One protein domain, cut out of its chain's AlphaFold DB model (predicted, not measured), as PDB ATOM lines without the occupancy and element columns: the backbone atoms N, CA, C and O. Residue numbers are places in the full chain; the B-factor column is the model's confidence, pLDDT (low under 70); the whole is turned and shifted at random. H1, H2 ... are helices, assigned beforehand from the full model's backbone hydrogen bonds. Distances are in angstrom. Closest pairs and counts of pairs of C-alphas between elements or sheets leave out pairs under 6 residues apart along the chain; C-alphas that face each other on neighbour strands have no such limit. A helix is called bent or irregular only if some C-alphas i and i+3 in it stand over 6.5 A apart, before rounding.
ATOM      1  N   SER A   6      87.213   6.985  -5.954       92.31
ATOM      2  CA  SER A   6      87.822   6.280  -4.824       92.31
ATOM      3  C   SER A   6      88.998   5.414  -5.279       92.31
ATOM      4  O   SER A   6      90.024   5.363  -4.595       92.31
ATOM      5  N   LEU A   7      88.914   4.796  -6.464       94.81
ATOM      6  CA  LEU A   7      90.050   4.077  -7.047       94.81
ATOM      7  C   LEU A   7      91.169   5.035  -7.483       94.81
ATOM      8  O   LEU A   7      92.341   4.741  -7.253       94.81
ATOM      9  N   VAL A   8      90.831   6.191  -8.063       94.81
ATOM     10  CA  VAL A   8      91.824   7.219  -8.430       94.81
ATOM     11  C   VAL A   8      92.605   7.682  -7.198       94.81
ATOM     12  O   VAL A   8      93.837   7.659  -7.211       94.81
ATOM     13  N   ASN A   9      91.900   8.008  -6.113       93.50
ATOM     14  CA  ASN A   9      92.499   8.411  -4.839       93.50
ATOM     15  C   ASN A   9      93.361   7.293  -4.244       93.50
ATOM     16  O   ASN A   9      94.490   7.535  -3.816       93.50
ATOM     17  N   ARG A  10      92.873   6.046  -4.269       96.38
ATOM     18  CA  ARG A  10      93.644   4.885  -3.807       96.38
ATOM     19  C   ARG A  10      94.946   4.719  -4.592       96.38
ATOM     20  O   ARG A  10      95.966   4.371  -4.002       96.38
ATOM     21  N   LEU A  11      94.933   4.932  -5.906       96.56
ATOM     22  CA  LEU A  11      96.133   4.805  -6.735       96.56
ATOM     23  C   LEU A  11      97.125   5.941  -6.491       96.56
ATOM     24  O   LEU A  11      98.317   5.654  -6.415       96.56
ATOM     25  N   ALA A  12      96.642   7.172  -6.308       95.69
ATOM     26  CA  ALA A  12      97.473   8.314  -5.933       95.69
ATOM     27  C   ALA A  12      98.211   8.075  -4.603       95.69
ATOM     28  O   ALA A  12      99.418   8.269  -4.530       95.69
ATOM     29  N   ILE A  13      97.510   7.571  -3.578       96.94
ATOM     30  CA  ILE A  13      98.105   7.267  -2.262       96.94
ATOM     31  C   ILE A  13      99.170   6.164  -2.362       96.94
ATOM     32  O   ILE A  13     100.221   6.258  -1.735       96.94
ATOM     33  N   ASN A  14      98.907   5.112  -3.143       97.81
ATOM     34  CA  ASN A  14      99.795   3.945  -3.225       97.81
ATOM     35  C   ASN A  14     100.940   4.089  -4.247       97.81
ATOM     36  O   ASN A  14     101.790   3.206  -4.315       97.81
ATOM     37  N   ASN A  15     100.957   5.149  -5.062       97.06
ATOM     38  CA  ASN A  15     101.999   5.406  -6.066       97.06
ATOM     39  C   ASN A  15     102.467   6.869  -5.964       97.06
ATOM     40  O   ASN A  15     102.183   7.663  -6.865       97.06
ATOM     41  N   PRO A  16     103.149   7.250  -4.868       95.25
ATOM     42  CA  PRO A  16     103.539   8.640  -4.624       95.25
ATOM     43  C   PRO A  16     104.550   9.175  -5.651       95.25
ATOM     44  O   PRO A  16     104.716  10.383  -5.784       95.25
ATOM     45  N   ASP A  17     105.215   8.287  -6.388       97.56
ATOM     46  CA  ASP A  17     106.136   8.587  -7.484       97.56
ATOM     47  C   ASP A  17     105.429   9.021  -8.783       97.56
ATOM     48  O   ASP A  17     106.088   9.468  -9.722       97.56
ATOM     49  N   LYS A  18     104.096   8.892  -8.865       96.69
ATOM     50  CA  LYS A  18     103.315   9.138 -10.085       96.69
ATOM     51  C   LYS A  18     102.271  10.228  -9.885       96.69
ATOM     52  O   LYS A  18     101.602  10.307  -8.859       96.69
ATOM     53  N   THR A  19     102.026  10.993 -10.944       95.75
ATOM     54  CA  THR A  19     100.907  11.940 -10.992       95.75
ATOM     55  C   THR A  19      99.625  11.213 -11.393       95.75
ATOM     56  O   THR A  19      99.431  10.862 -12.558       95.75
ATOM     57  N   VAL A  20      98.729  10.997 -10.431       95.31
ATOM     58  CA  VAL A  20      97.428  10.345 -10.639       95.31
ATOM     59  C   VAL A  20      96.308  11.347 -10.366       95.31
ATOM     60  O   VAL A  20      96.217  11.895  -9.275       95.31
ATOM     61  N   PHE A  21      95.436  11.572 -11.350       92.81
ATOM     62  CA  PHE A  21      94.285  12.474 -11.233       92.81
ATOM     63  C   PHE A  21      93.052  11.920 -11.963       92.81
ATOM     64  O   PHE A  21      93.163  11.033 -12.822       92.81
ATOM     65  N   CYS A  22      91.860  12.402 -11.601       92.94
ATOM     66  CA  CYS A  22      90.601  12.008 -12.242       92.94
ATOM     67  C   CYS A  22      90.501  12.653 -13.630       92.94
ATOM     68  O   CYS A  22      90.882  13.806 -13.794       92.94
ATOM     69  N   LEU A  23      90.037  11.906 -14.638       93.38
ATOM     70  CA  LEU A  23      89.892  12.464 -15.990       93.38
ATOM     71  C   LEU A  23      88.677  13.406 -16.108       93.38
ATOM     72  O   LEU A  23      88.667  14.275 -16.973       93.38
ATOM     73  N   ASP A  24      87.676  13.227 -15.247       88.19
ATOM     74  CA  ASP A  24      86.495  14.087 -15.159       88.19
ATOM     75  C   ASP A  24      86.804  15.337 -14.315       88.19
ATOM     76  O   ASP A  24      87.389  15.229 -13.235       88.19
ATOM     77  N   SER A  25      86.402  16.516 -14.797       79.75
ATOM     78  CA  SER A  25      86.614  17.805 -14.129       79.75
ATOM     79  C   SER A  25      85.713  18.032 -12.912       79.75
ATOM     80  O   SER A  25      86.052  18.848 -12.058       79.75
ATOM     81  N   VAL A  26      84.584  17.322 -12.813       79.44
ATOM     82  CA  VAL A  26      83.599  17.467 -11.727       79.44
ATOM     83  C   VAL A  26      83.772  16.389 -10.651       79.44
ATOM     84  O   VAL A  26      83.292  16.563  -9.534       79.44
ATOM     85  N   THR A  27      84.569  15.348 -10.921       78.56
ATOM     86  CA  THR A  27      84.642  14.074 -10.176       78.56
ATOM     87  C   THR A  27      83.522  13.115 -10.572       78.56
ATOM     88  O   THR A  27      82.368  13.510 -10.691       78.56
ATOM     89  N   CYS A  28      83.853  11.829 -10.720       82.06
ATOM     90  CA  CYS A  28      82.893  10.762 -11.010       82.06
ATOM     91  C   CYS A  28      82.625   9.911  -9.746       82.06
ATOM     92  O   CYS A  28      83.267   8.867  -9.563       82.06
ATOM     93  N   PRO A  29      81.740  10.354  -8.825       85.19
ATOM     94  CA  PRO A  29      81.347   9.557  -7.672       85.19
ATOM     95  C   PRO A  29      80.286   8.524  -8.062       85.19
ATOM     96  O   PRO A  29      79.300   8.827  -8.735       85.19
ATOM     97  N   CYS A  30      80.425   7.298  -7.562       88.62
ATOM     98  CA  CYS A  30      79.332   6.334  -7.611       88.62
ATOM     99  C   CYS A  30      78.378   6.583  -6.434       88.62
ATOM    100  O   CYS A  30      78.655   6.183  -5.302       88.62
ATOM    101  N   PHE A  31      77.233   7.224  -6.688       88.50
ATOM    102  CA  PHE A  31      76.241   7.543  -5.649       88.50
ATOM    103  C   PHE A  31      75.793   6.323  -4.834       88.50
ATOM    104  O   PHE A  31      75.534   6.438  -3.638       88.50
ATOM    105  N   THR A  32      75.723   5.144  -5.457       91.38
ATOM    106  CA  THR A  32      75.372   3.901  -4.761       91.38
ATOM    107  C   THR A  32      76.475   3.458  -3.802       91.38
ATOM    108  O   THR A  32      76.165   3.039  -2.691       91.38
ATOM    109  N   MET A  33      77.754   3.603  -4.175       90.44
ATOM    110  CA  MET A  33      78.877   3.310  -3.272       90.44
ATOM    111  C   MET A  33      78.915   4.277  -2.085       90.44
ATOM    112  O   MET A  33      79.171   3.850  -0.963       90.44
ATOM    113  N   TYR A  34      78.565   5.549  -2.298       86.44
ATOM    114  CA  TYR A  34      78.478   6.556  -1.232       86.44
ATOM    115  C   TYR A  34      77.417   6.260  -0.162       86.44
ATOM    116  O   TYR A  34      77.440   6.869   0.906       86.44
ATOM    117  N   ARG A  35      76.504   5.309  -0.400       91.12
ATOM    118  CA  ARG A  35      75.555   4.850   0.627       91.12
ATOM    119  C   ARG A  35      76.228   4.028   1.728       91.12
ATOM    120  O   ARG A  35      75.647   3.881   2.799       91.12
ATOM    121  N   ILE A  36      77.437   3.511   1.499       92.50
ATOM    122  CA  ILE A  36      78.212   2.775   2.506       92.50
ATOM    123  C   ILE A  36      78.920   3.782   3.422       92.50
ATOM    124  O   ILE A  36      80.088   4.117   3.239       92.50
ATOM    125  N   HIS A  37      78.179   4.303   4.398       93.69
ATOM    126  CA  HIS A  37      78.666   5.296   5.355       93.69
ATOM    127  C   HIS A  37      79.149   4.631   6.663       93.69
ATOM    128  O   HIS A  37      78.489   3.700   7.135       93.69
ATOM    129  N   PRO A  38      80.224   5.127   7.317       95.75
ATOM    130  CA  PRO A  38      80.733   4.561   8.573       95.75
ATOM    131  C   PRO A  38      79.685   4.418   9.684       95.75
ATOM    132  O   PRO A  38      79.701   3.435  10.414       95.75
ATOM    133  N   ALA A  39      78.735   5.353   9.779       96.31
ATOM    134  CA  ALA A  39      77.642   5.271  10.753       96.31
ATOM    135  C   ALA A  39      76.739   4.039  10.538       96.31
ATOM    136  O   ALA A  39      76.338   3.394  11.501       96.31
ATOM    137  N   TYR A  40      76.449   3.681   9.282       95.12
ATOM    138  CA  TYR A  40      75.662   2.483   8.978       95.12
ATOM    139  C   TYR A  40      76.476   1.214   9.188       95.12
ATOM    140  O   TYR A  40      75.932   0.219   9.651       95.12
ATOM    141  N   LEU A  41      77.780   1.251   8.901       95.62
ATOM    142  CA  LEU A  41      78.670   0.138   9.218       95.62
ATOM    143  C   LEU A  41      78.710  -0.123  10.728       95.62
ATOM    144  O   LEU A  41      78.564  -1.269  11.138       95.62
ATOM    145  N   LEU A  42      78.845   0.926  11.544       96.62
ATOM    146  CA  LEU A  42      78.792   0.816  13.002       96.62
ATOM    147  C   LEU A  42      77.474   0.184  13.460       96.62
ATOM    148  O   LEU A  42      77.495  -0.810  14.173       96.62
ATOM    149  N   TRP A  43      76.341   0.689  12.969       96.31
ATOM    150  CA  TRP A  43      75.025   0.141  13.304       96.31
ATOM    151  C   TRP A  43      74.873  -1.345  12.939       96.31
ATOM    152  O   TRP A  43      74.294  -2.122  13.700       96.31
ATOM    153  N   MET A  44      75.413  -1.764  11.791       96.38
ATOM    154  CA  MET A  44      75.432  -3.178  11.404       96.38
ATOM    155  C   MET A  44      76.266  -4.015  12.383       96.38
ATOM    156  O   MET A  44      75.829  -5.095  12.772       96.38
ATOM    157  N   LEU A  45      77.440  -3.524  12.793       96.69
ATOM    158  CA  LEU A  45      78.333  -4.220  13.725       96.69
ATOM    159  C   LEU A  45      77.745  -4.317  15.139       96.69
ATOM    160  O   LEU A  45      77.804  -5.390  15.738       96.69
ATOM    161  N   ASP A  46      77.125  -3.248  15.641       97.88
ATOM    162  CA  ASP A  46      76.437  -3.247  16.938       97.88
ATOM    163  C   ASP A  46      75.284  -4.260  16.949       97.88
ATOM    164  O   ASP A  46      75.140  -5.040  17.889       97.88
ATOM    165  N   GLY A  47      74.514  -4.329  15.856       97.44
ATOM    166  CA  GLY A  47      73.480  -5.347  15.687       97.44
ATOM    167  C   GLY A  47      74.035  -6.766  15.811       97.44
ATOM    168  O   GLY A  47      73.473  -7.578  16.545       97.44
ATOM    169  N   LEU A  48      75.171  -7.055  15.167       96.75
ATOM    170  CA  LEU A  48      75.804  -8.375  15.247       96.75
ATOM    171  C   LEU A  48      76.250  -8.728  16.675       96.75
ATOM    172  O   LEU A  48      76.105  -9.883  17.073       96.75
ATOM    173  N   LEU A  49      76.735  -7.759  17.460       97.56
ATOM    174  CA  LEU A  49      77.075  -7.966  18.877       97.56
ATOM    175  C   LEU A  49      75.845  -8.304  19.730       97.56
ATOM    176  O   LEU A  49      75.937  -9.096  20.664       97.56
ATOM    177  N   GLU A  50      74.686  -7.749  19.382       97.81
ATOM    178  CA  GLU A  50      73.398  -8.044  20.018       97.81
ATOM    179  C   GLU A  50      72.716  -9.314  19.470       97.81
ATOM    180  O   GLU A  50      71.587  -9.626  19.853       97.81
ATOM    181  N   GLY A  51      73.359 -10.044  18.552       97.06
ATOM    182  CA  GLY A  51      72.779 -11.215  17.889       97.06
ATOM    183  C   GLY A  51      71.698 -10.886  16.848       97.06
ATOM    184  O   GLY A  51      70.961 -11.775  16.425       97.06
ATOM    185  N   LYS A  52      71.586  -9.624  16.419       97.50
ATOM    186  CA  LYS A  52      70.664  -9.158  15.374       97.50
ATOM    187  C   LYS A  52      71.384  -9.068  14.028       97.50
ATOM    188  O   LYS A  52      72.292  -8.261  13.845       97.50
ATOM    189  N   VAL A  53      70.927  -9.841  13.047       96.12
ATOM    190  CA  VAL A  53      71.434  -9.757  11.670       96.12
ATOM    191  C   VAL A  53      70.548  -8.807  10.864       96.12
ATOM    192  O   VAL A  53      69.476  -9.174  10.390       96.12
ATOM    193  N   ASN A  54      70.988  -7.559  10.725       94.50
ATOM    194  CA  ASN A  54      70.298  -6.567   9.903       94.50
ATOM    195  C   ASN A  54      70.593  -6.809   8.414       94.50
ATOM    196  O   ASN A  54      71.734  -7.084   8.055       94.50
ATOM    197  N   ASN A  55      69.590  -6.649   7.546       94.06
ATOM    198  CA  ASN A  55      69.740  -6.691   6.081       94.06
ATOM    199  C   ASN A  55      70.502  -7.924   5.552       94.06
ATOM    200  O   ASN A  55      71.349  -7.798   4.665       94.06
ATOM    201  N   GLU A  56      70.218  -9.109   6.104       96.00
ATOM    202  CA  GLU A  56      70.830 -10.356   5.645       96.00
ATOM    203  C   GLU A  56      70.588 -10.561   4.144       96.00
ATOM    204  O   GLU A  56      69.452 -10.566   3.662       96.00
ATOM    205  N   ILE A  57      71.676 -10.734   3.394       96.12
ATOM    206  CA  ILE A  57      71.603 -10.982   1.958       96.12
ATOM    207  C   ILE A  57      71.211 -12.442   1.752       96.12
ATOM    208  O   ILE A  57      72.014 -13.350   1.966       96.12
ATOM    209  N   THR A  58      69.990 -12.659   1.277       97.19
ATOM    210  CA  THR A  58      69.489 -13.977   0.885       97.19
ATOM    211  C   THR A  58      69.301 -14.038  -0.628       97.19
ATOM    212  O   THR A  58      68.940 -13.056  -1.275       97.19
ATOM    213  N   VAL A  59      69.604 -15.197  -1.213       97.56
ATOM    214  CA  VAL A  59      69.483 -15.449  -2.653       97.56
ATOM    215  C   VAL A  59      68.786 -16.798  -2.829       97.56
ATOM    216  O   VAL A  59      69.232 -17.756  -2.192       97.56
ATOM    217  N   PRO A  60      67.737 -16.898  -3.668       98.38
ATOM    218  CA  PRO A  60      67.078 -18.166  -3.982       98.38
ATOM    219  C   PRO A  60      68.055 -19.250  -4.458       98.38
ATOM    220  O   PRO A  60      69.042 -18.952  -5.138       98.38
ATOM    221  N   ASP A  61      67.788 -20.507  -4.098       98.12
ATOM    222  CA  ASP A  61      68.723 -21.623  -4.310       98.12
ATOM    223  C   ASP A  61      69.037 -21.887  -5.786       98.12
ATOM    224  O   ASP A  61      70.178 -22.190  -6.141       98.12
ATOM    225  N   ASP A  62      68.040 -21.745  -6.656       97.81
ATOM    226  CA  ASP A  62      68.182 -21.868  -8.104       97.81
ATOM    227  C   ASP A  62      69.108 -20.780  -8.668       97.81
ATOM    228  O   ASP A  62      70.089 -21.094  -9.347       97.81
ATOM    229  N   ILE A  63      68.880 -19.517  -8.290       98.25
ATOM    230  CA  ILE A  63      69.715 -18.377  -8.698       98.25
ATOM    231  C   ILE A  63      71.142 -18.541  -8.170       98.25
ATOM    232  O   ILE A  63      72.113 -18.309  -8.900       98.25
ATOM    233  N   LYS A  64      71.292 -18.957  -6.909       98.12
ATOM    234  CA  LYS A  64      72.591 -19.167  -6.264       98.12
ATOM    235  C   LYS A  64      73.389 -20.260  -6.967       98.12
ATOM    236  O   LYS A  64      74.576 -20.061  -7.220       98.12
ATOM    237  N   ARG A  65      72.755 -21.391  -7.300       98.25
ATOM    238  CA  ARG A  65      73.394 -22.505  -8.015       98.25
ATOM    239  C   ARG A  65      73.925 -22.057  -9.371       98.25
ATOM    240  O   ARG A  65      75.107 -22.249  -9.655       98.25
ATOM    241  N   ASP A  66      73.079 -21.432 -10.179       98.25
ATOM    242  CA  ASP A  66      73.428 -21.121 -11.564       98.25
ATOM    243  C   ASP A  66      74.456 -19.972 -11.632       98.25
ATOM    244  O   ASP A  66      75.437 -20.050 -12.378       98.25
ATOM    245  N   SER A  67      74.321 -18.962 -10.759       98.12
ATOM    246  CA  SER A  67      75.306 -17.874 -10.622       98.12
ATOM    247  C   SER A  67      76.673 -18.386 -10.158       98.12
ATOM    248  O   SER A  67      77.709 -17.925 -10.642       98.12
ATOM    249  N   LYS A  68      76.697 -19.370  -9.246       97.75
ATOM    250  CA  LYS A  68      77.938 -19.981  -8.748       97.75
ATOM    251  C   LYS A  68      78.684 -20.726  -9.850       97.75
ATOM    252  O   LYS A  68      79.894 -20.565  -9.943       97.75
ATOM    253  N   ILE A  69      77.984 -21.456 -10.722       98.19
ATOM    254  CA  ILE A  69      78.607 -22.138 -11.869       98.19
ATOM    255  C   ILE A  69      79.288 -21.124 -12.799       98.19
ATOM    256  O   ILE A  69      80.420 -21.345 -13.230       98.19
ATOM    257  N   ALA A  70      78.623 -20.006 -13.109       97.75
ATOM    258  CA  ALA A  70      79.209 -18.959 -13.947       97.75
ATOM    259  C   ALA A  70      80.458 -18.335 -13.299       97.75
ATOM    260  O   ALA A  70      81.484 -18.171 -13.965       97.75
ATOM    261  N   LEU A  71      80.393 -18.052 -11.993       97.31
ATOM    262  CA  LEU A  71      81.517 -17.518 -11.226       97.31
ATOM    263  C   LEU A  71      82.697 -18.500 -11.174       97.31
ATOM    264  O   LEU A  71      83.836 -18.105 -11.412       97.31
ATOM    265  N   GLU A  72      82.438 -19.780 -10.904       97.94
ATOM    266  CA  GLU A  72      83.465 -20.826 -10.852       97.94
ATOM    267  C   GLU A  72      84.141 -21.014 -12.209       97.94
ATOM    268  O   GLU A  72      85.365 -21.104 -12.270       97.94
ATOM    269  N   ARG A  73      83.376 -20.978 -13.309       97.75
ATOM    270  CA  ARG A  73      83.942 -20.994 -14.665       97.75
ATOM    271  C   ARG A  73      84.883 -19.815 -14.881       97.75
ATOM    272  O   ARG A  73      86.022 -20.048 -15.269       97.75
ATOM    273  N   MET A  74      84.457 -18.585 -14.573       97.44
ATOM    274  CA  MET A  74      85.303 -17.389 -14.705       97.44
ATOM    275  C   MET A  74      86.610 -17.521 -13.907       97.44
ATOM    276  O   MET A  74      87.676 -17.202 -14.426       97.44
ATOM    277  N   LEU A  75      86.538 -18.012 -12.666       97.12
ATOM    278  CA  LEU A  75      87.702 -18.167 -11.788       97.12
ATOM    279  C   LEU A  75      88.610 -19.348 -12.173       97.12
ATOM    280  O   LEU A  75      89.794 -19.313 -11.855       97.12
ATOM    281  N   SER A  76      88.077 -20.374 -12.843       96.94
ATOM    282  CA  SER A  76      88.835 -21.552 -13.295       96.94
ATOM    283  C   SER A  76      89.690 -21.310 -14.540       96.94
ATOM    284  O   SER A  76      90.606 -22.080 -14.800       96.94
ATOM    285  N   LEU A  77      89.421 -20.238 -15.295       92.50
ATOM    286  CA  LEU A  77      90.185 -19.840 -16.489       92.50
ATOM    287  C   LEU A  77      91.515 -19.147 -16.147       92.50
ATOM    288  O   LEU A  77      92.094 -18.468 -16.996       92.50
ATOM    289  N   ARG A  78      91.941 -19.245 -14.890       58.28
ATOM    290  CA  ARG A  78      93.100 -18.545 -14.353       58.28
ATOM    291  C   ARG A  78      94.399 -19.279 -14.643       58.28
ATOM    292  O   ARG A  78      94.405 -20.524 -14.543       58.28
TER     293      ARG A  78
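AT A GLANCE: This is residues 6 to 78 of the 78 residues of the protein "Quinolinate synthase" of Chloroflexi bacterium (UniProt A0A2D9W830). Three separate helices are strung on a winding, open chain with no shared core: H3, the longest, sticks out at one end with residues 56 to 60 leading to it, H2 makes another side of the open frame, and H1 lies far off beside the long link that folds back past it. The printed part has 73 residues with three named helices, in the order H1, H2, H3, and no named strand; the class is all helix. The whole is extended, with a radius of gyration of the C-alphas of 18.9 A, and the C-alphas span 46 by 40 by 23 A along their three main axes.

IN THESE COORDINATES: Begin with the longest helix, H3, residues 61 to 76: find C-alpha 61 at (68.723, -21.623, -4.310), and from there the helix runs 22.0 A to C-alpha 76 at (88.835, -21.552, -13.295). Go back along the chain to H2, residues 38 to 49, which measures 16.6 A from first to last C-alpha and begins at C-alpha 38, (80.733, 4.561, 8.573). The printed part begins with H1, residues 6 to 14, 12.3 A long, and its C-alpha 6 is at (87.822, 6.280, -4.824).

HOW THE PARTS SIT: Look first at H3, which touches no helix: residues 56 to 78, of which 61 to 76 belong to H3, stand free. H2 and H3 are apart, with no C-alpha of the one within 8 A of the other. H1 and H2 are apart by the same test, and H1 and H3 are apart too. Residues 34 to 42, of which 38 to 42 belong to H2, also stand free, and so do residues 13 to 18. On the backbone of H1, H2 and H3, every O i to N i+4 pair is within hydrogen-bond range. None of the three helices is bent or irregular.

THE WHOLE: Look for the two C-alphas farthest apart, those of Asp 17 and Asp 62, 48.7 A from each other; the first and last printed C-alphas, of Ser 6 and Arg 78, are 27.1 A apart. Both links are long: 23 residues, 15 to 37, lie between H1 and H2, and 11 residues lie between H2 and H3. The printed part has no cut, and residue 78, its end, is the chain's last. In the B-factor column you will find a mean pLDDT of the printed part of 94.1, with residue 78 alone under 70.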